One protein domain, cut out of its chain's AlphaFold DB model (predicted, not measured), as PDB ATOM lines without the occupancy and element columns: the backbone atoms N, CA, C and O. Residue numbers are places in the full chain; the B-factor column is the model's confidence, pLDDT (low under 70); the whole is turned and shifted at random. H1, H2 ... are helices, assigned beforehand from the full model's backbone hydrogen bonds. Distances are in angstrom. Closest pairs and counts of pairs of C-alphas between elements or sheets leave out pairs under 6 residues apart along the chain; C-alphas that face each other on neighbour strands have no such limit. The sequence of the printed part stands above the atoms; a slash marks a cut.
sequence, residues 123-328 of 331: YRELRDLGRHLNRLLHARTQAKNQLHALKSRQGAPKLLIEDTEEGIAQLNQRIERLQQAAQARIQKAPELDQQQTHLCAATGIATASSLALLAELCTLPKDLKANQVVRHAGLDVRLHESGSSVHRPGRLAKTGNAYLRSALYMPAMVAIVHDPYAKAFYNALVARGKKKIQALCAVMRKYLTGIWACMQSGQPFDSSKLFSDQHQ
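Overview. This is residues 123 to 328 of the 331 residues of the protein "Transposase" of Thioalkalivibrio paradoxus ARh 1 (UniProt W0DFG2). A long helical hairpin, H1 and H2, meets at its base a body of shorter, mostly crossed helices, H3 to H8; its closed tip, residues 152 to 157, stands free. In the body H6 lies nearest the middle and H8 crosses it, while the link of residues 234 to 257 forms a long loop. The printed part has 206 residues, eight named helices in order H1 to H8 and no named strand: all helix. It is only just compact, close to loose, with a radius of gyration of the C-alphas of 19.5 A and spans of 57 by 49 by 34 A.

Along the chain. Find C-alpha 123 at (7.701, 10.527, -8.388); from there H1 runs 43.3 A to residue 152. H2, residues 158 to 187, runs 43.6 A. Next come H3 (190 to 200), H4 (207 to 217), H5 (226 to 233), H6 (258 to 274, 25.1 A) and H7 (276 to 287). H8, residues 292 to 313, runs 31.6 A to C-alpha 313 at (23.090, -0.529, -7.890).

Arrangement. Look at C-alphas 140 and 168, 5.9 A apart, the closest of hairpin H1 and H2, at a shallow tilt of 21 degrees. H1 touches H4 with residues 123 to 134 alone, closest at C-alphas 127 and 215, 4.2 A. H3 touches H4 at C-alphas 196 and 210, their closest, 5.9 A. H6, with a kink of 28 degrees near residue 267, touches H4 at C-alphas 263 and 209, their closest, 5.8 A. H8 is about perpendicular to H6, at 77 degrees, and touches it with residues 296 to 304 alone, closest at C-alphas 300 and 268, 5.6 A. H5 touches H8 at C-alphas 226 and 305, their closest, 5.4 A. H7 and H8 form a hairpin, closest at C-alphas 282 and 295, 5.4 A. Every O i to N i+4 pair is within hydrogen-bond range in H1, H2, H3, H5, H7 and H8; H4 has 6 of 7 and H6 9 of 13.

Size, cuts and confidence. The C-alphas of Leu 159 and Gly 243, the two farthest apart, are 59.5 A apart. The printed part has no cut, and the link from H5 to H6 is long. Look for pLDDT under 70 at residues 237 to 255 and 328.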
ATOM      1  N   TYR A 123       6.637   9.990  -9.241       94.81
ATOM      2  CA  TYR A 123       7.701  10.527  -8.388       94.81
ATOM      3  C   TYR A 123       7.371  11.938  -7.893       94.81
ATOM      4  O   TYR A 123       7.638  12.268  -6.737       94.81
ATOM      5  N   ARG A 124       6.764  12.777  -8.745       92.88
ATOM      6  CA  ARG A 124       6.321  14.126  -8.355       92.88
ATOM      7  C   ARG A 124       5.227  14.056  -7.289       92.88
ATOM      8  O   ARG A 124       5.361  14.696  -6.252       92.88
ATOM      9  N   GLU A 125       4.222  13.209  -7.493       93.75
ATOM     10  CA  GLU A 125       3.138  12.997  -6.529       93.75
ATOM     11  C   GLU A 125       3.662  12.445  -5.196       93.75
ATOM     12  O   GLU A 125       3.248  12.906  -4.130       93.75
ATOM     13  N   LEU A 126       4.607  11.495  -5.229       96.25
ATOM     14  CA  LEU A 126       5.243  10.987  -4.011       96.25
ATOM     15  C   LEU A 126       6.000  12.097  -3.268       96.25
ATOM     16  O   LEU A 126       5.900  12.188  -2.042       96.25
ATOM     17  N   ARG A 127       6.711  12.970  -3.992       95.06
ATOM     18  CA  ARG A 127       7.376  14.143  -3.408       95.06
ATOM     19  C   ARG A 127       6.388  15.080  -2.732       95.06
ATOM     20  O   ARG A 127       6.631  15.519  -1.608       95.06
ATOM     21  N   ASP A 128       5.274  15.375  -3.389       93.75
ATOM     22  CA  ASP A 128       4.266  16.292  -2.863       93.75
ATOM     23  C   ASP A 128       3.606  15.731  -1.598       93.75
ATOM     24  O   ASP A 128       3.480  16.446  -0.595       93.75
ATOM     25  N   LEU A 129       3.295  14.429  -1.591       95.69
ATOM     26  CA  LEU A 129       2.828  13.714  -0.402       95.69
ATOM     27  C   LEU A 129       3.874  13.734   0.718       95.69
ATOM     28  O   LEU A 129       3.544  14.083   1.851       95.69
ATOM     29  N   GLY A 130       5.140  13.430   0.416       96.12
ATOM     30  CA  GLY A 130       6.236  13.442   1.388       96.12
ATOM     31  C   GLY A 130       6.450  14.818   2.026       96.12
ATOM     32  O   GLY A 130       6.561  14.939   3.249       96.12
ATOM     33  N   ARG A 131       6.421  15.889   1.225       94.69
ATOM     34  CA  ARG A 131       6.519  17.272   1.722       94.69
ATOM     35  C   ARG A 131       5.300  17.676   2.538       94.69
ATOM     36  O   ARG A 131       5.450  18.375   3.543       94.69
ATOM     37  N   HIS A 132       4.099  17.253   2.142       96.00
ATOM     38  CA  HIS A 132       2.894  17.522   2.921       96.00
ATOM     39  C   HIS A 132       2.905  16.789   4.267       96.00
ATOM     40  O   HIS A 132       2.641  17.414   5.295       96.00
ATOM     41  N   LEU A 133       3.304  15.515   4.280       96.62
ATOM     42  CA  LEU A 133       3.528  14.735   5.496       96.62
ATOM     43  C   LEU A 133       4.527  15.421   6.424       96.62
ATOM     44  O   LEU A 133       4.251  15.573   7.611       96.62
ATOM     45  N   ASN A 134       5.652  15.905   5.892       94.94
ATOM     46  CA  ASN A 134       6.620  16.655   6.684       94.94
ATOM     47  C   ASN A 134       5.994  17.907   7.336       94.94
ATOM     48  O   ASN A 134       6.202  18.127   8.531       94.94
ATOM     49  N   ARG A 135       5.169  18.679   6.610       95.50
ATOM     50  CA  ARG A 135       4.443  19.834   7.180       95.50
ATOM     51  C   ARG A 135       3.506  19.425   8.320       95.50
ATOM     52  O   ARG A 135       3.508  20.073   9.362       95.50
ATOM     53  N   LEU A 136       2.745  18.341   8.157       97.19
ATOM     54  CA  LEU A 136       1.839  17.847   9.202       97.19
ATOM     55  C   LEU A 136       2.590  17.324  10.428       97.19
ATOM     56  O   LEU A 136       2.185  17.592  11.556       97.19
ATOM     57  N   LEU A 137       3.712  16.627  10.227       96.06
ATOM     58  CA  LEU A 137       4.581  16.178  11.316       96.06
ATOM     59  C   LEU A 137       5.135  17.364  12.117       96.06
ATOM     60  O   LEU A 137       5.177  17.301  13.351       96.06
ATOM     61  N   HIS A 138       5.513  18.455  11.443       95.62
ATOM     62  CA  HIS A 138       5.927  19.695  12.100       95.62
ATOM     63  C   HIS A 138       4.779  20.351  12.873       95.62
ATOM     64  O   HIS A 138       4.964  20.652  14.051       95.62
ATOM     65  N   ALA A 139       3.596  20.489  12.268       97.50
ATOM     66  CA  ALA A 139       2.413  21.028  12.943       97.50
ATOM     67  C   ALA A 139       2.054  20.211  14.197       97.50
ATOM     68  O   ALA A 139       1.846  20.770  15.270       97.50
ATOM     69  N   ARG A 140       2.091  18.876  14.106       98.06
ATOM     70  CA  ARG A 140       1.859  17.986  15.252       98.06
ATOM     71  C   ARG A 140       2.903  18.179  16.347       98.06
ATOM     72  O   ARG A 140       2.570  18.159  17.525       98.06
ATOM     73  N   THR A 141       4.169  18.335  15.971       97.12
ATOM     74  CA  THR A 141       5.254  18.571  16.935       97.12
ATOM     75  C   THR A 141       5.056  19.904  17.654       97.12
ATOM     76  O   THR A 141       5.178  19.962  18.873       97.12
ATOM     77  N   GLN A 142       4.682  20.957  16.923       97.56
ATOM     78  CA  GLN A 142       4.360  22.260  17.498       97.56
ATOM     79  C   GLN A 142       3.176  22.174  18.468       97.56
ATOM     80  O   GLN A 142       3.293  22.642  19.598       97.56
ATOM     81  N   ALA A 143       2.088  21.507  18.074       97.62
ATOM     82  CA  ALA A 143       0.917  21.309  18.926       97.62
ATOM     83  C   ALA A 143       1.252  20.508  20.198       97.62
ATOM     84  O   ALA A 143       0.839  20.879  21.291       97.62
ATOM     85  N   LYS A 144       2.081  19.457  20.100       98.12
ATOM     86  CA  LYS A 144       2.561  18.706  21.276       98.12
ATOM     87  C   LYS A 144       3.387  19.569  22.228       98.12
ATOM     88  O   LYS A 144       3.217  19.471  23.441       98.12
ATOM     89  N   ASN A 145       4.259  20.421  21.693       97.31
ATOM     90  CA  ASN A 145       5.047  21.345  22.508       97.31
ATOM     91  C   ASN A 145       4.147  22.376  23.208       97.31
ATOM     92  O   ASN A 145       4.358  22.677  24.381       97.31
ATOM     93  N   GLN A 146       3.121  22.874  22.513       95.75
ATOM     94  CA  GLN A 146       2.111  23.760  23.090       95.75
ATOM     95  C   GLN A 146       1.318  23.060  24.200       95.75
ATOM     96  O   GLN A 146       1.182  23.621  25.284       95.75
ATOM     97  N   LEU A 147       0.870  21.821  23.979       97.06
ATOM     98  CA  LEU A 147       0.177  21.020  24.991       97.06
ATOM     99  C   LEU A 147       1.042  20.816  26.240       97.06
ATOM    100  O   LEU A 147       0.562  20.980  27.359       97.06
ATOM    101  N   HIS A 148       2.325  20.493  26.057       96.62
ATOM    102  CA  HIS A 148       3.273  20.355  27.160       96.62
ATOM    103  C   HIS A 148       3.405  21.661  27.960       96.62
ATOM    104  O   HIS A 148       3.363  21.640  29.191       96.62
ATOM    105  N   ALA A 149       3.518  22.805  27.277       95.44
ATOM    106  CA  ALA A 149       3.576  24.113  27.925       95.44
ATOM    107  C   ALA A 149       2.280  24.444  28.690       95.44
ATOM    108  O   ALA A 149       2.352  24.894  29.832       95.44
ATOM    109  N   LEU A 150       1.106  24.168  28.105       94.75
ATOM    110  CA  LEU A 150      -0.195  24.362  28.757       94.75
ATOM    111  C   LEU A 150      -0.326  23.510  30.024       94.75
ATOM    112  O   LEU A 150      -0.670  24.042  31.075       94.75
ATOM    113  N   LYS A 151       0.020  22.219  29.951       94.06
ATOM    114  CA  LYS A 151      -0.019  21.302  31.105       94.06
ATOM    115  C   LYS A 151       0.974  21.671  32.210       94.06
ATOM    116  O   LYS A 151       0.763  21.299  33.358       94.06
ATOM    117  N   SER A 152       2.035  22.409  31.880       94.25
ATOM    118  CA  SER A 152       3.031  22.879  32.854       94.25
ATOM    119  C   SER A 152       2.598  24.148  33.603       94.25
ATOM    120  O   SER A 152       3.202  24.499  34.616       94.25
ATOM    121  N   ARG A 153       1.573  24.865  33.121       92.38
ATOM    122  CA  ARG A 153       1.079  26.105  33.732       92.38
ATOM    123  C   ARG A 153      -0.033  25.803  34.741       92.38
ATOM    124  O   ARG A 153      -1.070  25.250  34.384       92.38
ATOM    125  N   GLN A 154       0.133  26.259  35.983       90.19
ATOM    126  CA  GLN A 154      -0.940  26.213  36.982       90.19
ATOM    127  C   GLN A 154      -2.135  27.078  36.539       90.19
ATOM    128  O   GLN A 154      -1.959  28.218  36.103       90.19
ATOM    129  N   GLY A 155      -3.349  26.527  36.632       89.31
ATOM    130  CA  GLY A 155      -4.585  27.223  36.252       89.31
ATOM    131  C   GLY A 155      -4.818  27.361  34.742       89.31
ATOM    132  O   GLY A 155      -5.592  28.221  34.327       89.31
ATOM    133  N   ALA A 156      -4.151  26.561  33.901       90.06
ATOM    134  CA  ALA A 156      -4.464  26.522  32.475       90.06
ATOM    135  C   ALA A 156      -5.933  26.090  32.254       90.06
ATOM    136  O   ALA A 156      -6.357  25.082  32.827       90.06
ATOM    137  N   PRO A 157      -6.720  26.815  31.434       94.75
ATOM    138  CA  PRO A 157      -8.102  26.437  31.157       94.75
ATOM    139  C   PRO A 157      -8.190  25.032  30.549       94.75
ATOM    140  O   PRO A 157      -7.563  24.764  29.523       94.75
ATOM    141  N   LYS A 158      -9.007  24.155  31.152       94.75
ATOM    142  CA  LYS A 158      -9.207  22.766  30.697       94.75
ATOM    143  C   LYS A 158      -9.622  22.692  29.224       94.75
ATOM    144  O   LYS A 158      -9.071  21.887  28.484       94.75
ATOM    145  N   LEU A 159     -10.490  23.611  28.796       96.62
ATOM    146  CA  LEU A 159     -10.950  23.724  27.411       96.62
ATOM    147  C   LEU A 159      -9.792  23.857  26.406       96.62
ATOM    148  O   LEU A 159      -9.832  23.244  25.349       96.62
ATOM    149  N   LEU A 160      -8.734  24.612  26.736       96.56
ATOM    150  CA  LEU A 160      -7.578  24.775  25.841       96.56
ATOM    151  C   LEU A 160      -6.732  23.502  25.746       96.56
ATOM    152  O   LEU A 160      -6.115  23.244  24.713       96.56
ATOM    153  N   ILE A 161      -6.666  22.725  26.830       96.62
ATOM    154  CA  ILE A 161      -5.969  21.435  26.847       96.62
ATOM    155  C   ILE A 161      -6.727  20.446  25.959       96.62
ATOM    156  O   ILE A 161      -6.105  19.832  25.094       96.62
ATOM    157  N   GLU A 162      -8.046  20.347  26.138       97.12
ATOM    158  CA  GLU A 162      -8.929  19.456  25.374       97.12
ATOM    159  C   GLU A 162      -8.918  19.797  23.873       97.12
ATOM    160  O   GLU A 162      -8.681  18.911  23.056       97.12
ATOM    161  N   ASP A 163      -9.045  21.079  23.506       97.88
ATOM    162  CA  ASP A 163      -8.948  21.551  22.113       97.88
ATOM    163  C   ASP A 163      -7.590  21.202  21.474       97.88
ATOM    164  O   ASP A 163      -7.513  20.673  20.361       97.88
ATOM    165  N   THR A 164      -6.488  21.407  22.207       97.31
ATOM    166  CA  THR A 164      -5.146  21.072  21.701       97.31
ATOM    167  C   THR A 164      -4.973  19.557  21.523       97.31
ATOM    168  O   THR A 164      -4.332  19.111  20.565       97.31
ATOM    169  N   GLU A 165      -5.518  18.745  22.434       98.19
ATOM    170  CA  GLU A 165      -5.514  17.283  22.330       98.19
ATOM    171  C   GLU A 165      -6.325  16.798  21.124       98.19
ATOM    172  O   GLU A 165      -5.831  15.958  20.362       98.19
ATOM    173  N   GLU A 166      -7.504  17.379  20.891       98.19
ATOM    174  CA  GLU A 166      -8.320  17.104  19.709       98.19
ATOM    175  C   GLU A 166      -7.565  17.459  18.421       98.19
ATOM    176  O   GLU A 166      -7.443  16.628  17.515       98.19
ATOM    177  N   GLY A 167      -6.952  18.645  18.357       98.19
ATOM    178  CA  GLY A 167      -6.138  19.060  17.215       98.19
ATOM    179  C   GLY A 167      -4.975  18.099  16.928       98.19
ATOM    180  O   GLY A 167      -4.696  17.769  15.770       98.19
ATOM    181  N   ILE A 168      -4.311  17.575  17.965       98.50
ATOM    182  CA  ILE A 168      -3.266  16.548  17.814       98.50
ATOM    183  C   ILE A 168      -3.851  15.239  17.268       98.50
ATOM    184  O   ILE A 168      -3.227  14.619  16.398       98.50
ATOM    185  N   ALA A 169      -5.022  14.813  17.748       98.50
ATOM    186  CA  ALA A 169      -5.695  13.609  17.268       98.50
ATOM    187  C   ALA A 169      -6.066  13.727  15.779       98.50
ATOM    188  O   ALA A 169      -5.732  12.839  14.989       98.50
ATOM    189  N   GLN A 170      -6.632  14.863  15.364       98.25
ATOM    190  CA  GLN A 170      -6.940  15.149  13.960       98.25
ATOM    191  C   GLN A 170      -5.674  15.150  13.084       98.25
ATOM    192  O   GLN A 170      -5.656  14.591  11.982       98.25
ATOM    193  N   LEU A 171      -4.571  15.739  13.564       98.44
ATOM    194  CA  LEU A 171      -3.289  15.708  12.855       98.44
ATOM    195  C   LEU A 171      -2.754  14.280  12.696       98.44
ATOM    196  O   LEU A 171      -2.245  13.953  11.623       98.44
ATOM    197  N   ASN A 172      -2.887  13.422  13.714       98.38
ATOM    198  CA  ASN A 172      -2.481  12.017  13.623       98.38
ATOM    199  C   ASN A 172      -3.265  11.264  12.541       98.38
ATOM    200  O   ASN A 172      -2.638  10.640  11.688       98.38
ATOM    201  N   GLN A 173      -4.595  11.398  12.510       98.31
ATOM    202  CA  GLN A 173      -5.434  10.767  11.482       98.31
ATOM    203  C   GLN A 173      -5.044  11.225  10.068       98.31
ATOM    204  O   GLN A 173      -4.925  10.423   9.139       98.31
ATOM    205  N   ARG A 174      -4.784  12.528   9.887       98.19
ATOM    206  CA  ARG A 174      -4.339  13.080   8.597       98.19
ATOM    207  C   ARG A 174      -2.978  12.532   8.171       98.19
ATOM    208  O   ARG A 174      -2.795  12.250   6.988       98.19
ATOM    209  N   ILE A 175      -2.035  12.416   9.111       97.94
ATOM    210  CA  ILE A 175      -0.706  11.845   8.864       97.94
ATOM    211  C   ILE A 175      -0.841  10.389   8.427       97.94
ATOM    212  O   ILE A 175      -0.299  10.032   7.386       97.94
ATOM    213  N   GLU A 176      -1.594   9.580   9.167       97.56
ATOM    214  CA  GLU A 176      -1.783   8.161   8.868       97.56
ATOM    215  C   GLU A 176      -2.397   7.952   7.480       97.56
ATOM    216  O   GLU A 176      -1.827   7.243   6.650       97.56
ATOM    217  N   ARG A 177      -3.488   8.664   7.172       97.44
ATOM    218  CA  ARG A 177      -4.143   8.614   5.857       97.44
ATOM    219  C   ARG A 177      -3.172   8.908   4.711       97.44
ATOM    220  O   ARG A 177      -3.183   8.234   3.684       97.44
ATOM    221  N   LEU A 178      -2.333   9.933   4.863       96.94
ATOM    222  CA  LEU A 178      -1.376  10.323   3.825       96.94
ATOM    223  C   LEU A 178      -0.173   9.377   3.746       96.94
ATOM    224  O   LEU A 178       0.340   9.157   2.651       96.94
ATOM    225  N   GLN A 179       0.258   8.796   4.868       97.06
ATOM    226  CA  GLN A 179       1.283   7.752   4.882       97.06
ATOM    227  C   GLN A 179       0.796   6.508   4.141       97.06
ATOM    228  O   GLN A 179       1.519   6.005   3.287       97.06
ATOM    229  N   GLN A 180      -0.437   6.066   4.394       96.75
ATOM    230  CA  GLN A 180      -1.054   4.946   3.681       96.75
ATOM    231  C   GLN A 180      -1.172   5.233   2.179       96.75
ATOM    232  O   GLN A 180      -0.780   4.404   1.361       96.75
ATOM    233  N   ALA A 181      -1.630   6.430   1.794       96.25
ATOM    234  CA  ALA A 181      -1.733   6.819   0.386       96.25
ATOM    235  C   ALA A 181      -0.369   6.839  -0.329       96.25
ATOM    236  O   ALA A 181      -0.252   6.378  -1.465       96.25
ATOM    237  N   ALA A 182       0.672   7.359   0.326       96.94
ATOM    238  CA  ALA A 182       2.029   7.361  -0.213       96.94
ATOM    239  C   ALA A 182       2.621   5.943  -0.286       96.94
ATOM    240  O   ALA A 182       3.226   5.592  -1.297       96.94
ATOM    241  N   GLN A 183       2.388   5.106   0.727       97.12
ATOM    242  CA  GLN A 183       2.837   3.714   0.737       97.12
ATOM    243  C   GLN A 183       2.170   2.892  -0.372       97.12
ATOM    244  O   GLN A 183       2.854   2.180  -1.100       97.12
ATOM    245  N   ALA A 184       0.860   3.051  -0.572       96.00
ATOM    246  CA  ALA A 184       0.136   2.390  -1.654       96.00
ATOM    247  C   ALA A 184       0.669   2.792  -3.042       96.00
ATOM    248  O   ALA A 184       0.660   1.990  -3.972       96.00
ATOM    249  N   ARG A 185       1.151   4.031  -3.203       95.50
ATOM    250  CA  ARG A 185       1.800   4.483  -4.445       95.50
ATOM    251  C   ARG A 185       3.171   3.847  -4.652       95.50
ATOM    252  O   ARG A 185       3.478   3.487  -5.783       95.50
ATOM    253  N   ILE A 186       3.959   3.694  -3.586       96.62
ATOM    254  CA  ILE A 186       5.241   2.978  -3.633       96.62
ATOM    255  C   ILE A 186       5.005   1.525  -4.062       96.62
ATOM    256  O   ILE A 186       5.593   1.088  -5.041       96.62
ATOM    257  N   GLN A 187       4.059   0.829  -3.426       95.62
ATOM    258  CA  GLN A 187       3.738  -0.576  -3.718       95.62
ATOM    259  C   GLN A 187       3.224  -0.806  -5.149       95.62
ATOM    260  O   GLN A 187       3.444  -1.861  -5.734       95.62
ATOM    261  N   LYS A 188       2.551   0.186  -5.745       95.94
ATOM    262  CA  LYS A 188       2.102   0.132  -7.149       95.94
ATOM    263  C   LYS A 188       3.235   0.315  -8.164       95.94
ATOM    264  O   LYS A 188       3.009   0.106  -9.354       95.94
ATOM    265  N   ALA A 189       4.423   0.732  -7.732       95.44
ATOM    266  CA  ALA A 189       5.572   0.991  -8.586       95.44
ATOM    267  C   ALA A 189       6.736   0.058  -8.191       95.44
ATOM    268  O   ALA A 189       7.474   0.390  -7.263       95.44
ATOM    269  N   PRO A 190       6.958  -1.065  -8.906       95.00
ATOM    270  CA  PRO A 190       7.931  -2.091  -8.510       95.00
ATOM    271  C   PRO A 190       9.348  -1.564  -8.236       95.00
ATOM    272  O   PRO A 190       9.992  -1.990  -7.284       95.00
ATOM    273  N   GLU A 191       9.820  -0.589  -9.024       94.25
ATOM    274  CA  GLU A 191      11.122   0.057  -8.801       94.25
ATOM    275  C   GLU A 191      11.178   0.785  -7.446       94.25
ATOM    276  O   GLU A 191      12.169   0.673  -6.727       94.25
ATOM    277  N   LEU A 192      10.118   1.513  -7.073       95.62
ATOM    278  CA  LEU A 192      10.062   2.232  -5.797       95.62
ATOM    279  C   LEU A 192       9.919   1.273  -4.615       95.62
ATOM    280  O   LEU A 192      10.537   1.508  -3.580       95.62
ATOM    281  N   ASP A 193       9.123   0.216  -4.763       96.75
ATOM    282  CA  ASP A 193       8.922  -0.798  -3.725       96.75
ATOM    283  C   ASP A 193      10.224  -1.554  -3.411       96.75
ATOM    284  O   ASP A 193      10.643  -1.665  -2.251       96.75
ATOM    285  N   GLN A 194      10.956  -1.948  -4.459       96.62
ATOM    286  CA  GLN A 194      12.281  -2.543  -4.322       96.62
ATOM    287  C   GLN A 194      13.271  -1.562  -3.675       96.62
ATOM    288  O   GLN A 194      13.977  -1.919  -2.728       96.62
ATOM    289  N   GLN A 195      13.314  -0.307  -4.138       96.31
ATOM    290  CA  GLN A 195      14.166   0.719  -3.533       96.31
ATOM    291  C   GLN A 195      13.828   0.936  -2.053       96.31
ATOM    292  O   GLN A 195      14.740   1.051  -1.237       96.31
ATOM    293  N   GLN A 196      12.547   0.954  -1.676       97.56
ATOM    294  CA  GLN A 196      12.141   1.109  -0.281       97.56
ATOM    295  C   GLN A 196      12.650  -0.050   0.573       97.56
ATOM    296  O   GLN A 196      13.246   0.187   1.625       97.56
ATOM    297  N   THR A 197      12.475  -1.279   0.090       97.50
ATOM    298  CA  THR A 197      12.981  -2.493   0.740       97.50
ATOM    299  C   THR A 197      14.489  -2.408   0.968       97.50
ATOM    300  O   THR A 197      14.963  -2.611   2.085       97.50
ATOM    301  N   HIS A 198      15.252  -2.016  -0.054       97.12
ATOM    302  CA  HIS A 198      16.705  -1.868   0.047       97.12
ATOM    303  C   HIS A 198      17.134  -0.766   1.020       97.12
ATOM    304  O   HIS A 198      18.115  -0.936   1.742       97.12
ATOM    305  N   LEU A 199      16.403   0.351   1.073       97.12
ATOM    306  CA  LEU A 199      16.658   1.435   2.024       97.12
ATOM    307  C   LEU A 199      16.373   1.007   3.470       97.12
ATOM    308  O   LEU A 199      17.128   1.379   4.366       97.12
ATOM    309  N   CYS A 200      15.316   0.225   3.700       97.38
ATOM    310  CA  CYS A 200      14.944  -0.294   5.021       97.38
ATOM    311  C   CYS A 200      15.944  -1.315   5.590       97.38
ATOM    312  O   CYS A 200      15.889  -1.603   6.782       97.38
ATOM    313  N   ALA A 201      16.885  -1.827   4.788       97.00
ATOM    314  CA  ALA A 201      18.005  -2.623   5.299       97.00
ATOM    315  C   ALA A 201      18.978  -1.790   6.160       97.00
ATOM    316  O   ALA A 201      19.718  -2.336   6.976       97.00
ATOM    317  N   ALA A 202      18.979  -0.460   6.015       97.00
ATOM    318  CA  ALA A 202      19.811   0.414   6.827       97.00
ATOM    319  C   ALA A 202      19.277   0.531   8.259       97.00
ATOM    320  O   ALA A 202      18.126   0.914   8.482       97.00
ATOM    321  N   THR A 203      20.144   0.335   9.253       97.00
ATOM    322  CA  THR A 203      19.798   0.584  10.657       97.00
ATOM    323  C   THR A 203      19.275   2.010  10.852       97.00
ATOM    324  O   THR A 203      19.933   2.987  10.490       97.00
ATOM    325  N   GLY A 204      18.083   2.134  11.442       95.88
ATOM    326  CA  GLY A 204      17.409   3.417  11.668       95.88
ATOM    327  C   GLY A 204      16.512   3.895  10.523       95.88
ATOM    328  O   GLY A 204      15.817   4.903  10.684       95.88
ATOM    329  N   ILE A 205      16.473   3.189   9.390       97.69
ATOM    330  CA  ILE A 205      15.527   3.456   8.305       97.69
ATOM    331  C   ILE A 205      14.378   2.449   8.375       97.69
ATOM    332  O   ILE A 205      14.581   1.246   8.408       97.69
ATOM    333  N   ALA A 206      13.154   2.967   8.399       95.44
ATOM    334  CA  ALA A 206      11.914   2.199   8.404       95.44
ATOM    335  C   ALA A 206      10.929   2.840   7.415       95.44
ATOM    336  O   ALA A 206      11.276   3.795   6.717       95.44
ATOM    337  N   THR A 207       9.683   2.371   7.361       93.69
ATOM    338  CA  THR A 207       8.662   2.833   6.402       93.69
ATOM    339  C   THR A 207       8.537   4.358   6.335       93.69
ATOM    340  O   THR A 207       8.574   4.939   5.256       93.69
ATOM    341  N   ALA A 208       8.469   5.045   7.482       93.50
ATOM    342  CA  ALA A 208       8.295   6.498   7.505       93.50
ATOM    343  C   ALA A 208       9.521   7.271   6.977       93.50
ATOM    344  O   ALA A 208       9.366   8.238   6.229       93.50
ATOM    345  N   SER A 209      10.737   6.870   7.364       96.06
ATOM    346  CA  SER A 209      11.969   7.539   6.927       96.06
ATOM    347  C   SER A 209      12.348   7.169   5.494       96.06
ATOM    348  O   SER A 209      12.735   8.057   4.740       96.06
ATOM    349  N   SER A 210      12.172   5.911   5.083       97.31
ATOM    350  CA  SER A 210      12.372   5.474   3.694       97.31
ATOM    351  C   SER A 210      11.437   6.211   2.736       97.31
ATOM    352  O   SER A 210      11.906   6.739   1.735       97.31
ATOM    353  N   LEU A 211      10.152   6.356   3.079       97.38
ATOM    354  CA  LEU A 211       9.192   7.144   2.306       97.38
ATOM    355  C   LEU A 211       9.663   8.594   2.158       97.38
ATOM    356  O   LEU A 211       9.719   9.111   1.045       97.38
ATOM    357  N   ALA A 212      10.041   9.248   3.262       96.88
ATOM    358  CA  ALA A 212      10.496  10.637   3.230       96.88
ATOM    359  C   ALA A 212      11.782  10.827   2.402       96.88
ATOM    360  O   ALA A 212      11.945  11.854   1.745       96.88
ATOM    361  N   LEU A 213      12.686   9.842   2.418       97.75
ATOM    362  CA  LEU A 213      13.900   9.837   1.601       97.75
ATOM    363  C   LEU A 213      13.574   9.638   0.119       97.75
ATOM    364  O   LEU A 213      13.991  10.449  -0.708       97.75
ATOM    365  N   LEU A 214      12.798   8.603  -0.213       97.19
ATOM    366  CA  LEU A 214      12.403   8.292  -1.587       97.19
ATOM    367  C   LEU A 214      11.646   9.446  -2.230       97.19
ATOM    368  O   LEU A 214      11.960   9.803  -3.362       97.19
ATOM    369  N   ALA A 215      10.728  10.076  -1.493       96.50
ATOM    370  CA  ALA A 215       9.941  11.217  -1.952       96.50
ATOM    371  C   ALA A 215      10.804  12.345  -2.537       96.50
ATOM    372  O   ALA A 215      10.406  12.995  -3.496       96.50
ATOM    373  N   GLU A 216      12.009  12.568  -2.017       95.62
ATOM    374  CA  GLU A 216      12.915  13.574  -2.570       95.62
ATOM    375  C   GLU A 216      13.913  12.971  -3.572       95.62
ATOM    376  O   GLU A 216      14.125  13.553  -4.640       95.62
ATOM    377  N   LEU A 217      14.504  11.806  -3.269       96.38
ATOM    378  CA  LEU A 217      15.571  11.203  -4.078       96.38
ATOM    379  C   LEU A 217      15.101  10.720  -5.452       96.38
ATOM    380  O   LEU A 217      15.844  10.882  -6.417       96.38
ATOM    381  N   CYS A 218      13.881  10.185  -5.576       94.44
ATOM    382  CA  CYS A 218      13.374   9.689  -6.864       94.44
ATOM    383  C   CYS A 218      13.207  10.804  -7.910       94.44
ATOM    384  O   CYS A 218      13.205  10.544  -9.108       94.44
ATOM    385  N   THR A 219      13.116  12.066  -7.473       92.12
ATOM    386  CA  THR A 219      12.999  13.220  -8.377       92.12
ATOM    387  C   THR A 219      14.339  13.758  -8.876       92.12
ATOM    388  O   THR A 219      14.359  14.695  -9.677       92.12
ATOM    389  N   LEU A 220      15.457  13.202  -8.401       92.00
ATOM    390  CA  LEU A 220      16.793  13.606  -8.823       92.00
ATOM    391  C   LEU A 220      17.212  12.888 -10.116       92.00
ATOM    392  O   LEU A 220      16.859  11.725 -10.313       92.00
ATOM    393  N   PRO A 221      18.010  13.539 -10.983       89.75
ATOM    394  CA  PRO A 221      18.604  12.868 -12.132       89.75
ATOM    395  C   PRO A 221      19.454  11.666 -11.698       89.75
ATOM    396  O   PRO A 221      20.296  11.784 -10.804       89.75
ATOM    397  N   LYS A 222      19.249  10.518 -12.354       89.06
ATOM    398  CA  LYS A 222      19.953   9.259 -12.044       89.06
ATOM    399  C   LYS A 222      21.471   9.356 -12.257       89.06
ATOM    400  O   LYS A 222      22.217   8.617 -11.632       89.06
ATOM    401  N   ASP A 223      21.931  10.288 -13.093       89.94
ATOM    402  CA  ASP A 223      23.344  10.510 -13.416       89.94
ATOM    403  C   ASP A 223      24.106  11.367 -12.385       89.94
ATOM    404  O   ASP A 223      25.304  11.616 -12.547       89.94
ATOM    405  N   LEU A 224      23.444  11.834 -11.317       91.38
ATOM    406  CA  LEU A 224      24.127  12.591 -10.273       91.38
ATOM    407  C   LEU A 224      25.143  11.731  -9.516       91.38
ATOM    408  O   LEU A 224      24.851  10.649  -9.007       91.38
ATOM    409  N   LYS A 225      26.339  12.287  -9.326       93.50
ATOM    410  CA  LYS A 225      27.361  11.719  -8.444       93.50
ATOM    411  C   LYS A 225      26.962  11.902  -6.979       93.50
ATOM    412  O   LYS A 225      26.346  12.901  -6.600       93.50
ATOM    413  N   ALA A 226      27.393  10.986  -6.113       92.88
ATOM    414  CA  ALA A 226      27.036  10.998  -4.690       92.88
ATOM    415  C   ALA A 226      27.381  12.328  -3.978       92.88
ATOM    416  O   ALA A 226      26.622  12.810  -3.138       92.88
ATOM    417  N   ASN A 227      28.489  12.982  -4.350       90.50
ATOM    418  CA  ASN A 227      28.852  14.303  -3.827       90.50
ATOM    419  C   ASN A 227      27.870  15.414  -4.254       90.50
ATOM    420  O   ASN A 227      27.579  16.309  -3.459       90.50
ATOM    421  N   GLN A 228      27.317  15.348  -5.467       91.38
ATOM    422  CA  GLN A 228      26.290  16.281  -5.939       91.38
ATOM    423  C   GLN A 228      24.986  16.096  -5.155       91.38
ATOM    424  O   GLN A 228      24.363  17.090  -4.784       91.38
ATOM    425  N   VAL A 229      24.622  14.856  -4.815       93.69
ATOM    426  CA  VAL A 229      23.454  14.550  -3.970       93.69
ATOM    427  C   VAL A 229      23.647  15.061  -2.538       93.69
ATOM    428  O   VAL A 229      22.757  15.703  -1.980       93.69
ATOM    429  N   VAL A 230      24.837  14.889  -1.956       92.06
ATOM    430  CA  VAL A 230      25.185  15.459  -0.637       92.06
ATOM    431  C   VAL A 230      25.090  16.986  -0.639       92.06
ATOM    432  O   VAL A 230      24.515  17.579   0.283       92.06
ATOM    433  N   ARG A 231      25.606  17.639  -1.688       88.69
ATOM    434  CA  ARG A 231      25.488  19.091  -1.870       88.69
ATOM    435  C   ARG A 231      24.028  19.511  -2.039       88.69
ATOM    436  O   ARG A 231      23.625  20.509  -1.438       88.69
ATOM    437  N   HIS A 232      23.234  18.741  -2.786       88.88
ATOM    438  CA  HIS A 232      21.800  18.965  -2.951       88.88
ATOM    439  C   HIS A 232      21.064  18.898  -1.608       88.88
ATOM    440  O   HIS A 232      20.293  19.803  -1.309       88.88
ATOM    441  N   ALA A 233      21.358  17.916  -0.750       90.69
ATOM    442  CA  ALA A 233      20.796  17.815   0.603       90.69
ATOM    443  C   ALA A 233      21.317  18.895   1.577       90.69
ATOM    444  O   ALA A 233      20.781  19.079   2.670       90.69
ATOM    445  N   GLY A 234      22.363  19.639   1.203       87.25
ATOM    446  CA  GLY A 234      22.970  20.660   2.059       87.25
ATOM    447  C   GLY A 234      23.751  20.074   3.236       87.25
ATOM    448  O   GLY A 234      23.884  20.743   4.262       87.25
ATOM    449  N   LEU A 235      24.240  18.839   3.082       86.56
ATOM    450  CA  LEU A 235      25.084  18.127   4.046       86.56
ATOM    451  C   LEU A 235      26.585  18.318   3.788       86.56
ATOM    452  O   LEU A 235      27.414  17.774   4.515       86.56
ATOM    453  N   ASP A 236      26.939  19.097   2.765       79.31
ATOM    454  CA  ASP A 236      28.327  19.451   2.504       79.31
ATOM    455  C   ASP A 236      28.825  20.528   3.480       79.31
ATOM    456  O   ASP A 236      28.091  21.455   3.858       79.31
ATOM    457  N   VAL A 237      30.080  20.389   3.900       68.62
ATOM    458  CA  VAL A 237      30.724  21.315   4.834       68.62
ATOM    459  C   VAL A 237      31.298  22.465   4.022       68.62
ATOM    460  O   VAL A 237      32.140  22.250   3.159       68.62
ATOM    461  N   ARG A 238      30.869  23.699   4.307       62.44
ATOM    462  CA  ARG A 238      31.523  24.881   3.740       62.44
ATOM    463  C   ARG A 238      32.677  25.290   4.641       62.44
ATOM    464  O   ARG A 238      32.460  25.649   5.802       62.44
ATOM    465  N   LEU A 239      33.882  25.230   4.091       57.12
ATOM    466  CA  LEU A 239      35.062  25.868   4.657       57.12
ATOM    467  C   LEU A 239      35.063  27.329   4.191       57.12
ATOM    468  O   LEU A 239      34.861  27.605   3.011       57.12
ATOM    469  N   HIS A 240      35.214  28.260   5.128       51.06
ATOM    470  CA  HIS A 240      35.445  29.670   4.824       51.06
ATOM    471  C   HIS A 240      36.908  29.957   5.140       51.06
ATOM    472  O   HIS A 240      37.236  30.295   6.274       51.06
ATOM    473  N   GLU A 241      37.770  29.776   4.146       42.53
ATOM    474  CA  GLU A 241      39.189  30.117   4.228       42.53
ATOM    475  C   GLU A 241      39.418  31.386   3.402       42.53
ATOM    476  O   GLU A 241      39.581  31.342   2.188       42.53
ATOM    477  N   SER A 242      39.358  32.546   4.055       41.81
ATOM    478  CA  SER A 242      39.790  33.824   3.482       41.81
ATOM    479  C   SER A 242      40.576  34.582   4.550       41.81
ATOM    480  O   SER A 242      40.001  34.821   5.609       41.81
ATOM    481  N   GLY A 243      41.849  34.901   4.262       51.47
ATOM    482  CA  GLY A 243      42.787  35.811   4.961       51.47
ATOM    483  C   GLY A 243      42.697  35.958   6.493       51.47
ATOM    484  O   GLY A 243      41.660  36.360   6.999       51.47
ATOM    485  N   SER A 244      43.802  35.687   7.211       47.25
ATOM    486  CA  SER A 244      44.067  35.811   8.677       47.25
ATOM    487  C   SER A 244      43.036  35.243   9.678       47.25
ATOM    488  O   SER A 244      43.382  34.952  10.818       47.25
ATOM    489  N   SER A 245      41.805  34.952   9.263       48.03
ATOM    490  CA  SER A 245      40.743  34.271  10.005       48.03
ATOM    491  C   SER A 245      40.665  32.800   9.565       48.03
ATOM    492  O   SER A 245      39.632  32.325   9.089       48.03
ATOM    493  N   VAL A 246      41.768  32.064   9.717       50.94
ATOM    494  CA  VAL A 246      41.949  30.696   9.182       50.94
ATOM    495  C   VAL A 246      41.233  29.611  10.018       50.94
ATOM    496  O   VAL A 246      41.159  28.453   9.625       50.94
ATOM    497  N   HIS A 247      40.609  29.957  11.152       53.00
ATOM    498  CA  HIS A 247      40.063  28.964  12.097       53.00
ATOM    499  C   HIS A 247      38.572  29.114  12.423       53.00
ATOM    500  O   HIS A 247      38.142  28.849  13.548       53.00
ATOM    501  N   ARG A 248      37.727  29.502  11.459       54.34
ATOM    502  CA  ARG A 248      36.272  29.393  11.672       54.34
ATOM    503  C   ARG A 248      35.825  27.937  11.493       54.34
ATOM    504  O   ARG A 248      36.088  27.353  10.444       54.34
ATOM    505  N   PRO A 249      35.103  27.337  12.462       56.44
ATOM    506  CA  PRO A 249      34.579  25.988  12.302       56.44
ATOM    507  C   PRO A 249      33.675  25.921  11.070       56.44
ATOM    508  O   PRO A 249      32.722  26.698  10.966       56.44
ATOM    509  N   GLY A 250      33.951  24.976  10.168       58.38
ATOM    510  CA  GLY A 250      33.107  24.727   9.003       58.38
ATOM    511  C   GLY A 250      31.646  24.556   9.420       58.38
ATOM    512  O   GLY A 250      31.327  23.810  10.355       58.38
ATOM    513  N   ARG A 251      30.749  25.282   8.750       59.41
ATOM    514  CA  ARG A 251      29.302  25.190   8.972       59.41
ATOM    515  C   ARG A 251      28.684  24.381   7.842       59.41
ATOM    516  O   ARG A 251      29.135  24.439   6.697       59.41
ATOM    517  N   LEU A 252      27.615  23.648   8.153       58.62
ATOM    518  CA  LEU A 252      26.751  23.130   7.098       58.62
ATOM    519  C   LEU A 252      26.227  24.303   6.285       58.62
ATOM    520  O   LEU A 252      25.791  25.305   6.854       58.62
ATOM    521  N   ALA A 253      26.210  24.139   4.966       58.41
ATOM    522  CA  ALA A 253      25.701  25.162   4.070       58.41
ATOM    523  C   ALA A 253      24.258  25.574   4.426       58.41
ATOM    524  O   ALA A 253      23.874  26.704   4.158       58.41
ATOM    525  N   LYS A 254      23.450  24.665   5.016       58.50
ATOM    526  CA  LYS A 254      22.006  24.809   5.348       58.50
ATOM    527  C   LYS A 254      21.114  25.266   4.181       58.50
ATOM    528  O   LYS A 254      19.912  25.426   4.336       58.50
ATOM    529  N   THR A 255      21.700  25.393   3.001       63.50
ATOM    530  CA  THR A 255      21.128  25.930   1.777       63.50
ATOM    531  C   THR A 255      20.536  24.841   0.867       63.50
ATOM    532  O   THR A 255      19.960  25.167  -0.167       63.50
ATOM    533  N   GLY A 256      20.703  23.558   1.192       78.06
ATOM    534  CA  GLY A 256      20.168  22.440   0.405       78.06
ATOM    535  C   GLY A 256      18.748  22.021   0.794       78.06
ATOM    536  O   GLY A 256      18.081  22.691   1.582       78.06
ATOM    537  N   ASN A 257      18.307  20.891   0.253       88.31
ATOM    538  CA  ASN A 257      17.004  20.283   0.475       88.31
ATOM    539  C   ASN A 257      16.791  19.951   1.963       88.31
ATOM    540  O   ASN A 257      17.340  18.988   2.506       88.31
ATOM    541  N   ALA A 258      15.992  20.785   2.630       89.69
ATOM    542  CA  ALA A 258      15.707  20.653   4.051       89.69
ATOM    543  C   ALA A 258      14.912  19.380   4.381       89.69
ATOM    544  O   ALA A 258      15.108  18.838   5.468       89.69
ATOM    545  N   TYR A 259      14.084  18.888   3.452       93.00
ATOM    546  CA  TYR A 259      13.306  17.660   3.622       93.00
ATOM    547  C   TYR A 259      14.225  16.439   3.696       93.00
ATOM    548  O   TYR A 259      14.165  15.708   4.681       93.00
ATOM    549  N   LEU A 260      15.162  16.289   2.748       93.12
ATOM    550  CA  LEU A 260      16.173  15.220   2.783       93.12
ATOM    551  C   LEU A 260      17.008  15.254   4.060       93.12
ATOM    552  O   LEU A 260      17.206  14.239   4.725       93.12
ATOM    553  N   ARG A 261      17.497  16.442   4.426       92.69
ATOM    554  CA  ARG A 261      18.310  16.603   5.633       92.69
ATOM    555  C   ARG A 261      17.524  16.266   6.902       92.69
ATOM    556  O   ARG A 261      18.093  15.668   7.807       92.69
ATOM    557  N   SER A 262      16.248  16.643   6.975       92.31
ATOM    558  CA  SER A 262      15.363  16.287   8.090       92.31
ATOM    559  C   SER A 262      15.124  14.774   8.154       92.31
ATOM    560  O   SER A 262      15.285  14.170   9.213       92.31
ATOM    561  N   ALA A 263      14.851  14.144   7.005       95.69
ATOM    562  CA  ALA A 263      14.583  12.710   6.896       95.69
ATOM    563  C   ALA A 263      15.759  11.828   7.354       95.69
ATOM    564  O   ALA A 263      15.532  10.733   7.859       95.69
ATOM    565  N   LEU A 264      17.002  12.309   7.233       96.38
ATOM    566  CA  LEU A 264      18.214  11.587   7.647       96.38
ATOM    567  C   LEU A 264      18.547  11.702   9.140       96.38
ATOM    568  O   LEU A 264      19.340  10.908   9.639       96.38
ATOM    569  N   TYR A 265      17.991  12.685   9.855       95.81
ATOM    570  CA  TYR A 265      18.422  12.981  11.224       95.81
ATOM    571  C   TYR A 265      18.107  11.836  12.194       95.81
ATOM    572  O   TYR A 265      19.003  11.341  12.874       95.81
ATOM    573  N   MET A 266      16.847  11.393  12.235       96.38
ATOM    574  CA  MET A 266      16.431  10.298  13.119       96.38
ATOM    575  C   MET A 266      17.088   8.959  12.751       96.38
ATOM    576  O   MET A 266      17.603   8.316  13.664       96.38
ATOM    577  N   PRO A 267      17.181   8.563  11.465       97.88
ATOM    578  CA  PRO A 267      17.970   7.395  11.080       97.88
ATOM    579  C   PRO A 267      19.417   7.446  11.567       97.88
ATOM    580  O   PRO A 267      19.889   6.485  12.162       97.88
ATOM    581  N   ALA A 268      20.103   8.581  11.401       97.69
ATOM    582  CA  ALA A 268      21.477   8.727  11.873       97.69
ATOM    583  C   ALA A 268      21.584   8.643  13.406       97.69
ATOM    584  O   ALA A 268      22.536   8.062  13.915       97.69
ATOM    585  N   MET A 269      20.611   9.184  14.148       97.81
ATOM    586  CA  MET A 269      20.564   9.070  15.612       97.81
ATOM    587  C   MET A 269      20.422   7.618  16.079       97.81
ATOM    588  O   MET A 269      21.060   7.230  17.052       97.81
ATOM    589  N   VAL A 270      19.612   6.811  15.390       98.06
ATOM    590  CA  VAL A 270      19.463   5.378  15.693       98.06
ATOM    591  C   VAL A 270      20.726   4.612  15.286       98.06
ATOM    592  O   VAL A 270      21.226   3.786  16.048       98.06
ATOM    593  N   ALA A 271      21.291   4.931  14.123       97.62
ATOM    594  CA  ALA A 271      22.511   4.319  13.612       97.62
ATOM    595  C   ALA A 271      23.698   4.456  14.575       97.62
ATOM    596  O   ALA A 271      24.365   3.469  14.858       97.62
ATOM    597  N   ILE A 272      23.943   5.639  15.147       97.81
ATOM    598  CA  ILE A 272      25.075   5.825  16.078       97.81
ATOM    599  C   ILE A 272      24.934   5.037  17.391       97.81
ATOM    600  O   ILE A 272      25.886   4.969  18.168       97.81
ATOM    601  N   VAL A 273      23.759   4.463  17.657       97.25
ATOM    602  CA  VAL A 273      23.510   3.607  18.820       97.25
ATOM    603  C   VAL A 273      23.627   2.132  18.444       97.25
ATOM    604  O   VAL A 273      24.282   1.380  19.169       97.25
ATOM    605  N   HIS A 274      23.014   1.733  17.324       97.19
ATOM    606  CA  HIS A 274      22.761   0.327  16.992       97.19
ATOM    607  C   HIS A 274      23.576  -0.220  15.814       97.19
ATOM    608  O   HIS A 274      23.724  -1.433  15.715       97.19
ATOM    609  N   ASP A 275      24.111   0.633  14.940       96.56
ATOM    610  CA  ASP A 275      24.994   0.208  13.851       96.56
ATOM    611  C   ASP A 275      26.458   0.291  14.323       96.56
ATOM    612  O   ASP A 275      26.933   1.387  14.653       96.56
ATOM    613  N   PRO A 276      27.195  -0.835  14.378       95.69
ATOM    614  CA  PRO A 276      28.557  -0.849  14.904       95.69
ATOM    615  C   PRO A 276      29.518   0.024  14.084       95.69
ATOM    616  O   PRO A 276      30.363   0.704  14.667       95.69
ATOM    617  N   TYR A 277      29.367   0.078  12.758       96.25
ATOM    618  CA  TYR A 277      30.221   0.873  11.873       96.25
ATOM    619  C   TYR A 277      29.938   2.373  12.018       96.25
ATOM    620  O   TYR A 277      30.863   3.183  12.147       96.25
ATOM    621  N   ALA A 278      28.660   2.757  12.056       96.44
ATOM    622  CA  ALA A 278      28.261   4.150  12.232       96.44
ATOM    623  C   ALA A 278      28.652   4.679  13.619       96.44
ATOM    624  O   ALA A 278      29.145   5.805  13.735       96.44
ATOM    625  N   LYS A 279      28.475   3.859  14.665       96.88
ATOM    626  CA  LYS A 279      28.880   4.167  16.042       96.88
ATOM    627  C   LYS A 279      30.390   4.355  16.159       96.88
ATOM    628  O   LYS A 279      30.834   5.351  16.730       96.88
ATOM    629  N   ALA A 280      31.174   3.447  15.578       96.06
ATOM    630  CA  ALA A 280      32.631   3.527  15.547       96.06
ATOM    631  C   ALA A 280      33.113   4.821  14.865       96.06
ATOM    632  O   ALA A 280      33.871   5.601  15.447       96.06
ATOM    633  N   PHE A 281      32.580   5.127  13.678       96.50
ATOM    634  CA  PHE A 281      32.885   6.367  12.960       96.50
ATOM    635  C   PHE A 281      32.497   7.626  13.751       96.50
ATOM    636  O   PHE A 281      33.276   8.579  13.833       96.50
ATOM    637  N   TYR A 282      31.308   7.636  14.359       96.94
ATOM    638  CA  TYR A 282      30.842   8.741  15.194       96.94
ATOM    639  C   TYR A 282      31.778   8.987  16.384       96.94
ATOM    640  O   TYR A 282      32.230  10.116  16.585       96.94
ATOM    641  N   ASN A 283      32.114   7.933  17.131       96.81
ATOM    642  CA  ASN A 283      32.991   8.016  18.298       96.81
ATOM    643  C   ASN A 283      34.393   8.493  17.913       96.81
ATOM    644  O   ASN A 283      34.922   9.394  18.561       96.81
ATOM    645  N   ALA A 284      34.956   7.978  16.816       96.06
ATOM    646  CA  ALA A 284      36.256   8.409  16.313       96.06
ATOM    647  C   ALA A 284      36.285   9.914  15.985       96.06
ATOM    648  O   ALA A 284      37.266  10.601  16.267       96.06
ATOM    649  N   LEU A 285      35.206  10.469  15.418       94.69
ATOM    650  CA  LEU A 285      35.115  11.909  15.158       94.69
ATOM    651  C   LEU A 285      35.004  12.734  16.443       94.69
ATOM    652  O   LEU A 285      35.616  13.801  16.531       94.69
ATOM    653  N   VAL A 286      34.233  12.260  17.424       96.38
ATOM    654  CA  VAL A 286      34.099  12.928  18.726       96.38
ATOM    655  C   VAL A 286      35.431  12.913  19.481       96.38
ATOM    656  O   VAL A 286      35.834  13.956  19.990       96.38
ATOM    657  N   ALA A 287      36.158  11.792  19.467       95.00
ATOM    658  CA  ALA A 287      37.491  11.669  20.060       95.00
ATOM    659  C   ALA A 287      38.508  12.637  19.426       95.00
ATOM    660  O   ALA A 287      39.341  13.212  20.117       95.00
ATOM    661  N   ARG A 288      38.377  12.919  18.122       93.62
ATOM    662  CA  ARG A 288      39.163  13.943  17.401       93.62
ATOM    663  C   ARG A 288      38.699  15.388  17.663       93.62
ATOM    664  O   ARG A 288      39.058  16.297  16.915       93.62
ATOM    665  N   GLY A 289      37.844  15.617  18.660       92.12
ATOM    666  CA  GLY A 289      37.386  16.947  19.073       92.12
ATOM    667  C   GLY A 289      36.234  17.535  18.250       92.12
ATOM    668  O   GLY A 289      35.922  18.721  18.386       92.12
ATOM    669  N   LYS A 290      35.565  16.756  17.381       91.00
ATOM    670  CA  LYS A 290      34.355  17.245  16.695       91.00
ATOM    671  C   LYS A 290      33.185  17.318  17.674       91.00
ATOM    672  O   LYS A 290      32.962  16.419  18.480       91.00
ATOM    673  N   LYS A 291      32.356  18.362  17.551       93.50
ATOM    674  CA  LYS A 291      31.101  18.447  18.315       93.50
ATOM    675  C   LYS A 291      30.190  17.279  17.930       93.50
ATOM    676  O   LYS A 291      30.105  16.935  16.753       93.50
ATOM    677  N   LYS A 292      29.413  16.760  18.886       94.69
ATOM    678  CA  LYS A 292      28.444  15.666  18.666       94.69
ATOM    679  C   LYS A 292      27.562  15.882  17.428       94.69
ATOM    680  O   LYS A 292      27.394  14.976  16.621       94.69
ATOM    681  N   ILE A 293      27.065  17.105  17.224       91.81
ATOM    682  CA  ILE A 293      26.249  17.447  16.049       91.81
ATOM    683  C   ILE A 293      27.038  17.405  14.728       91.81
ATOM    684  O   ILE A 293      26.489  17.020  13.701       91.81
ATOM    685  N   GLN A 294      28.328  17.754  14.737       91.81
ATOM    686  CA  GLN A 294      29.188  17.671  13.551       91.81
ATOM    687  C   GLN A 294      29.465  16.211  13.181       91.81
ATOM    688  O   GLN A 294      29.379  15.862  12.005       91.81
ATOM    689  N   ALA A 295      29.739  15.360  14.176       95.06
ATOM    690  CA  ALA A 295      29.905  13.923  13.973       95.06
ATOM    691  C   ALA A 295      28.613  13.276  13.442       95.06
ATOM    692  O   ALA A 295      28.654  12.538  12.461       95.06
ATOM    693  N   LEU A 296      27.449  13.640  13.996       96.31
ATOM    694  CA  LEU A 296      26.151  13.167  13.503       96.31
ATOM    695  C   LEU A 296      25.902  13.577  12.043       96.31
ATOM    696  O   LEU A 296      25.497  12.756  11.228       96.31
ATOM    697  N   CYS A 297      26.193  14.828  11.674       94.06
ATOM    698  CA  CYS A 297      26.064  15.280  10.286       94.06
ATOM    699  C   CYS A 297      27.008  14.532   9.329       94.06
ATOM    700  O   CYS A 297      26.645  14.297   8.176       94.06
ATOM    701  N   ALA A 298      28.193  14.122   9.793       94.00
ATOM    702  CA  ALA A 298      29.089  13.275   9.010       94.00
ATOM    703  C   ALA A 298      28.499  11.869   8.788       94.00
ATOM    704  O   ALA A 298      28.582  11.351   7.674       94.00
ATOM    705  N   VAL A 299      27.839  11.290   9.801       96.56
ATOM    706  CA  VAL A 299      27.085  10.028   9.665       96.56
ATOM    707  C   VAL A 299      25.936  10.194   8.669       96.56
ATOM    708  O   VAL A 299      25.837   9.410   7.730       96.56
ATOM    709  N   MET A 300      25.130  11.259   8.782       96.69
ATOM    710  CA  MET A 300      24.051  11.558   7.824       96.69
ATOM    711  C   MET A 300      24.571  11.644   6.383       96.69
ATOM    712  O   MET A 300      23.940  11.127   5.463       96.69
ATOM    713  N   ARG A 301      25.734  12.280   6.175       95.06
ATOM    714  CA  ARG A 301      26.385  12.365   4.861       95.06
ATOM    715  C   ARG A 301      26.759  10.978   4.332       95.06
ATOM    716  O   ARG A 301      26.475  10.699   3.173       95.06
ATOM    717  N   LYS A 302      27.371  10.125   5.161       95.38
ATOM    718  CA  LYS A 302      27.743   8.748   4.791       95.38
ATOM    719  C   LYS A 302      26.520   7.885   4.469       95.38
ATOM    720  O   LYS A 302      26.506   7.209   3.441       95.38
ATOM    721  N   TYR A 303      25.467   7.991   5.274       97.06
ATOM    722  CA  TYR A 303      24.192   7.321   5.018       97.06
ATOM    723  C   TYR A 303      23.588   7.764   3.689       97.06
ATOM    724  O   TYR A 303      23.242   6.920   2.873       97.06
ATOM    725  N   LEU A 304      23.537   9.071   3.411       96.94
ATOM    726  CA  LEU A 304      23.022   9.576   2.136       96.94
ATOM    727  C   LEU A 304      23.817   9.049   0.934       96.94
ATOM    728  O   LEU A 304      23.218   8.683  -0.074       96.94
ATOM    729  N   THR A 305      25.149   8.980   1.034       95.94
ATOM    730  CA  THR A 305      25.963   8.392  -0.040       95.94
ATOM    731  C   THR A 305      25.678   6.906  -0.235       95.94
ATOM    732  O   THR A 305      25.605   6.463  -1.377       95.94
ATOM    733  N   GLY A 306      25.457   6.158   0.851       95.75
ATOM    734  CA  GLY A 306      25.090   4.746   0.783       95.75
ATOM    735  C   GLY A 306      23.709   4.527   0.183       95.75
ATOM    736  O   GLY A 306      23.578   3.772  -0.770       95.75
ATOM    737  N   ILE A 307      22.701   5.266   0.652       97.00
ATOM    738  CA  ILE A 307      21.334   5.241   0.114       97.00
ATOM    739  C   ILE A 307      21.343   5.515  -1.395       97.00
ATOM    740  O   ILE A 307      20.717   4.787  -2.162       97.00
ATOM    741  N   TRP A 308      22.094   6.526  -1.843       97.00
ATOM    742  CA  TRP A 308      22.205   6.841  -3.268       97.00
ATOM    743  C   TRP A 308      22.904   5.735  -4.074       97.00
ATOM    744  O   TRP A 308      22.531   5.469  -5.216       97.00
ATOM    745  N   ALA A 309      23.903   5.063  -3.495       95.06
ATOM    746  CA  ALA A 309      24.531   3.900  -4.119       95.06
ATOM    747  C   ALA A 309      23.565   2.704  -4.211       95.06
ATOM    748  O   ALA A 309      23.543   2.023  -5.235       95.06
ATOM    749  N   CYS A 310      22.720   2.486  -3.198       94.31
ATOM    750  CA  CYS A 310      21.690   1.438  -3.202       94.31
ATOM    751  C   CYS A 310      20.678   1.660  -4.328       94.31
ATOM    752  O   CYS A 310      20.374   0.741  -5.082       94.31
ATOM    753  N   MET A 311      20.211   2.903  -4.495       94.50
ATOM    754  CA  MET A 311      19.273   3.259  -5.565       94.50
ATOM    755  C   MET A 311      19.858   3.051  -6.968       94.50
ATOM    756  O   MET A 311      19.114   2.706  -7.880       94.50
ATOM    757  N   GLN A 312      21.167   3.254  -7.151       92.31
ATOM    758  CA  GLN A 312      21.831   3.065  -8.447       92.31
ATOM    759  C   GLN A 312      22.177   1.602  -8.742       92.31
ATOM    760  O   GLN A 312      22.059   1.164  -9.880       92.31
ATOM    761  N   SER A 313      22.639   0.861  -7.732       92.56
ATOM    762  CA  SER A 313      23.090  -0.529  -7.890       92.56
ATOM    763  C   SER A 313      21.962  -1.555  -7.790       92.56
ATOM    764  O   SER A 313      22.161  -2.708  -8.163       92.56
ATOM    765  N   GLY A 314      20.801  -1.163  -7.255       91.81
ATOM    766  CA  GLY A 314      19.709  -2.092  -6.974       91.81
ATOM    767  C   GLY A 314      20.073  -3.119  -5.898       91.81
ATOM    768  O   GLY A 314      19.511  -4.205  -5.896       91.81
ATOM    769  N   GLN A 315      21.017  -2.800  -5.010       94.50
ATOM    770  CA  GLN A 315      21.417  -3.666  -3.899       94.50
ATOM    771  C   GLN A 315      20.873  -3.133  -2.565       94.50
ATOM    772  O   GLN A 315      20.735  -1.911  -2.414       94.50
ATOM    773  N   PRO A 316      20.590  -4.015  -1.586       96.56
ATOM    774  CA  PRO A 316      20.257  -3.610  -0.225       96.56
ATOM    775  C   PRO A 316      21.339  -2.733   0.409       96.56
ATOM    776  O   PRO A 316      22.530  -2.883   0.123       96.56
ATOM    777  N   PHE A 317      20.922  -1.829   1.297       96.75
ATOM    778  CA  PHE A 317      21.857  -1.009   2.056       96.75
ATOM    779  C   PHE A 317      22.748  -1.856   2.955       96.75
ATOM    780  O   PHE A 317      22.280  -2.727   3.682       96.75
ATOM    781  N   ASP A 318      24.037  -1.534   2.930       94.31
ATOM    782  CA  ASP A 318      25.078  -2.245   3.655       94.31
ATOM    783  C   ASP A 318      26.062  -1.228   4.243       94.31
ATOM    784  O   ASP A 318      26.818  -0.574   3.515       94.31
ATOM    785  N   SER A 319      26.027  -1.059   5.567       93.12
ATOM    786  CA  SER A 319      26.868  -0.084   6.261       93.12
ATOM    787  C   SER A 319      28.341  -0.477   6.308       93.12
ATOM    788  O   SER A 319      29.184   0.424   6.353       93.12
ATOM    789  N   SER A 320      28.673  -1.769   6.203       90.38
ATOM    790  CA  SER A 320      30.067  -2.240   6.209       90.38
ATOM    791  C   SER A 320      30.880  -1.653   5.050       90.38
ATOM    792  O   SER A 320      32.060  -1.360   5.187       90.38
ATOM    793  N   LYS A 321      30.222  -1.358   3.923       88.81
ATOM    794  CA  LYS A 321      30.845  -0.768   2.727       88.81
ATOM    795  C   LYS A 321      31.008   0.755   2.796       88.81
ATOM    796  O   LYS A 321      31.613   1.351   1.904       88.81
ATOM    797  N   LEU A 322      30.431   1.423   3.800       87.62
ATOM    798  CA  LEU A 322      30.378   2.893   3.872       87.62
ATOM    799  C   LEU A 322      31.453   3.503   4.770       87.62
ATOM    800  O   LEU A 322      31.888   4.648   4.547       87.62
ATOM    801  N   PHE A 323      31.847   2.768   5.804       86.81
ATOM    802  CA  PHE A 323      32.765   3.215   6.841       86.81
ATOM    803  C   PHE A 323      34.075   2.431   6.741       86.81
ATOM    804  O   PHE A 323      34.074   1.264   6.389       86.81
ATOM    805  N   SER A 324      35.197   3.096   7.015       80.44
ATOM    806  CA  SER A 324      36.505   2.431   7.036       80.44
ATOM    807  C   SER A 324      36.640   1.569   8.291       80.44
ATOM    808  O   SER A 324      36.341   2.055   9.387       80.44
ATOM    809  N   ASP A 325      37.179   0.358   8.140       77.00
ATOM    810  CA  ASP A 325      37.484  -0.563   9.247       77.00
ATOM    811  C   ASP A 325      38.451   0.050  10.270       77.00
ATOM    812  O   ASP A 325      38.405  -0.268  11.458       77.00
ATOM    813  N   GLN A 326      39.263   1.028   9.852       72.62
ATOM    814  CA  GLN A 326      40.166   1.776  10.737       72.62
ATOM    815  C   GLN A 326      39.437   2.487  11.886       72.62
ATOM    816  O   GLN A 326      40.053   2.825  12.890       72.62
ATOM    817  N   HIS A 327      38.135   2.753  11.755       71.62
ATOM    818  CA  HIS A 327      37.358   3.382  12.821       71.62
ATOM    819  C   HIS A 327      36.911   2.407  13.912       71.62
ATOM    820  O   HIS A 327      36.507   2.870  14.975       71.62
ATOM    821  N   GLN A 328      36.961   1.096  13.659       64.81
ATOM    822  CA  GLN A 328      36.594   0.063  14.632       64.81
ATOM    823  C   GLN A 328      37.733  -0.289  15.593       64.81
ATOM    824  O   GLN A 328      37.486  -0.901  16.630       64.81
TER     825      GLN A 328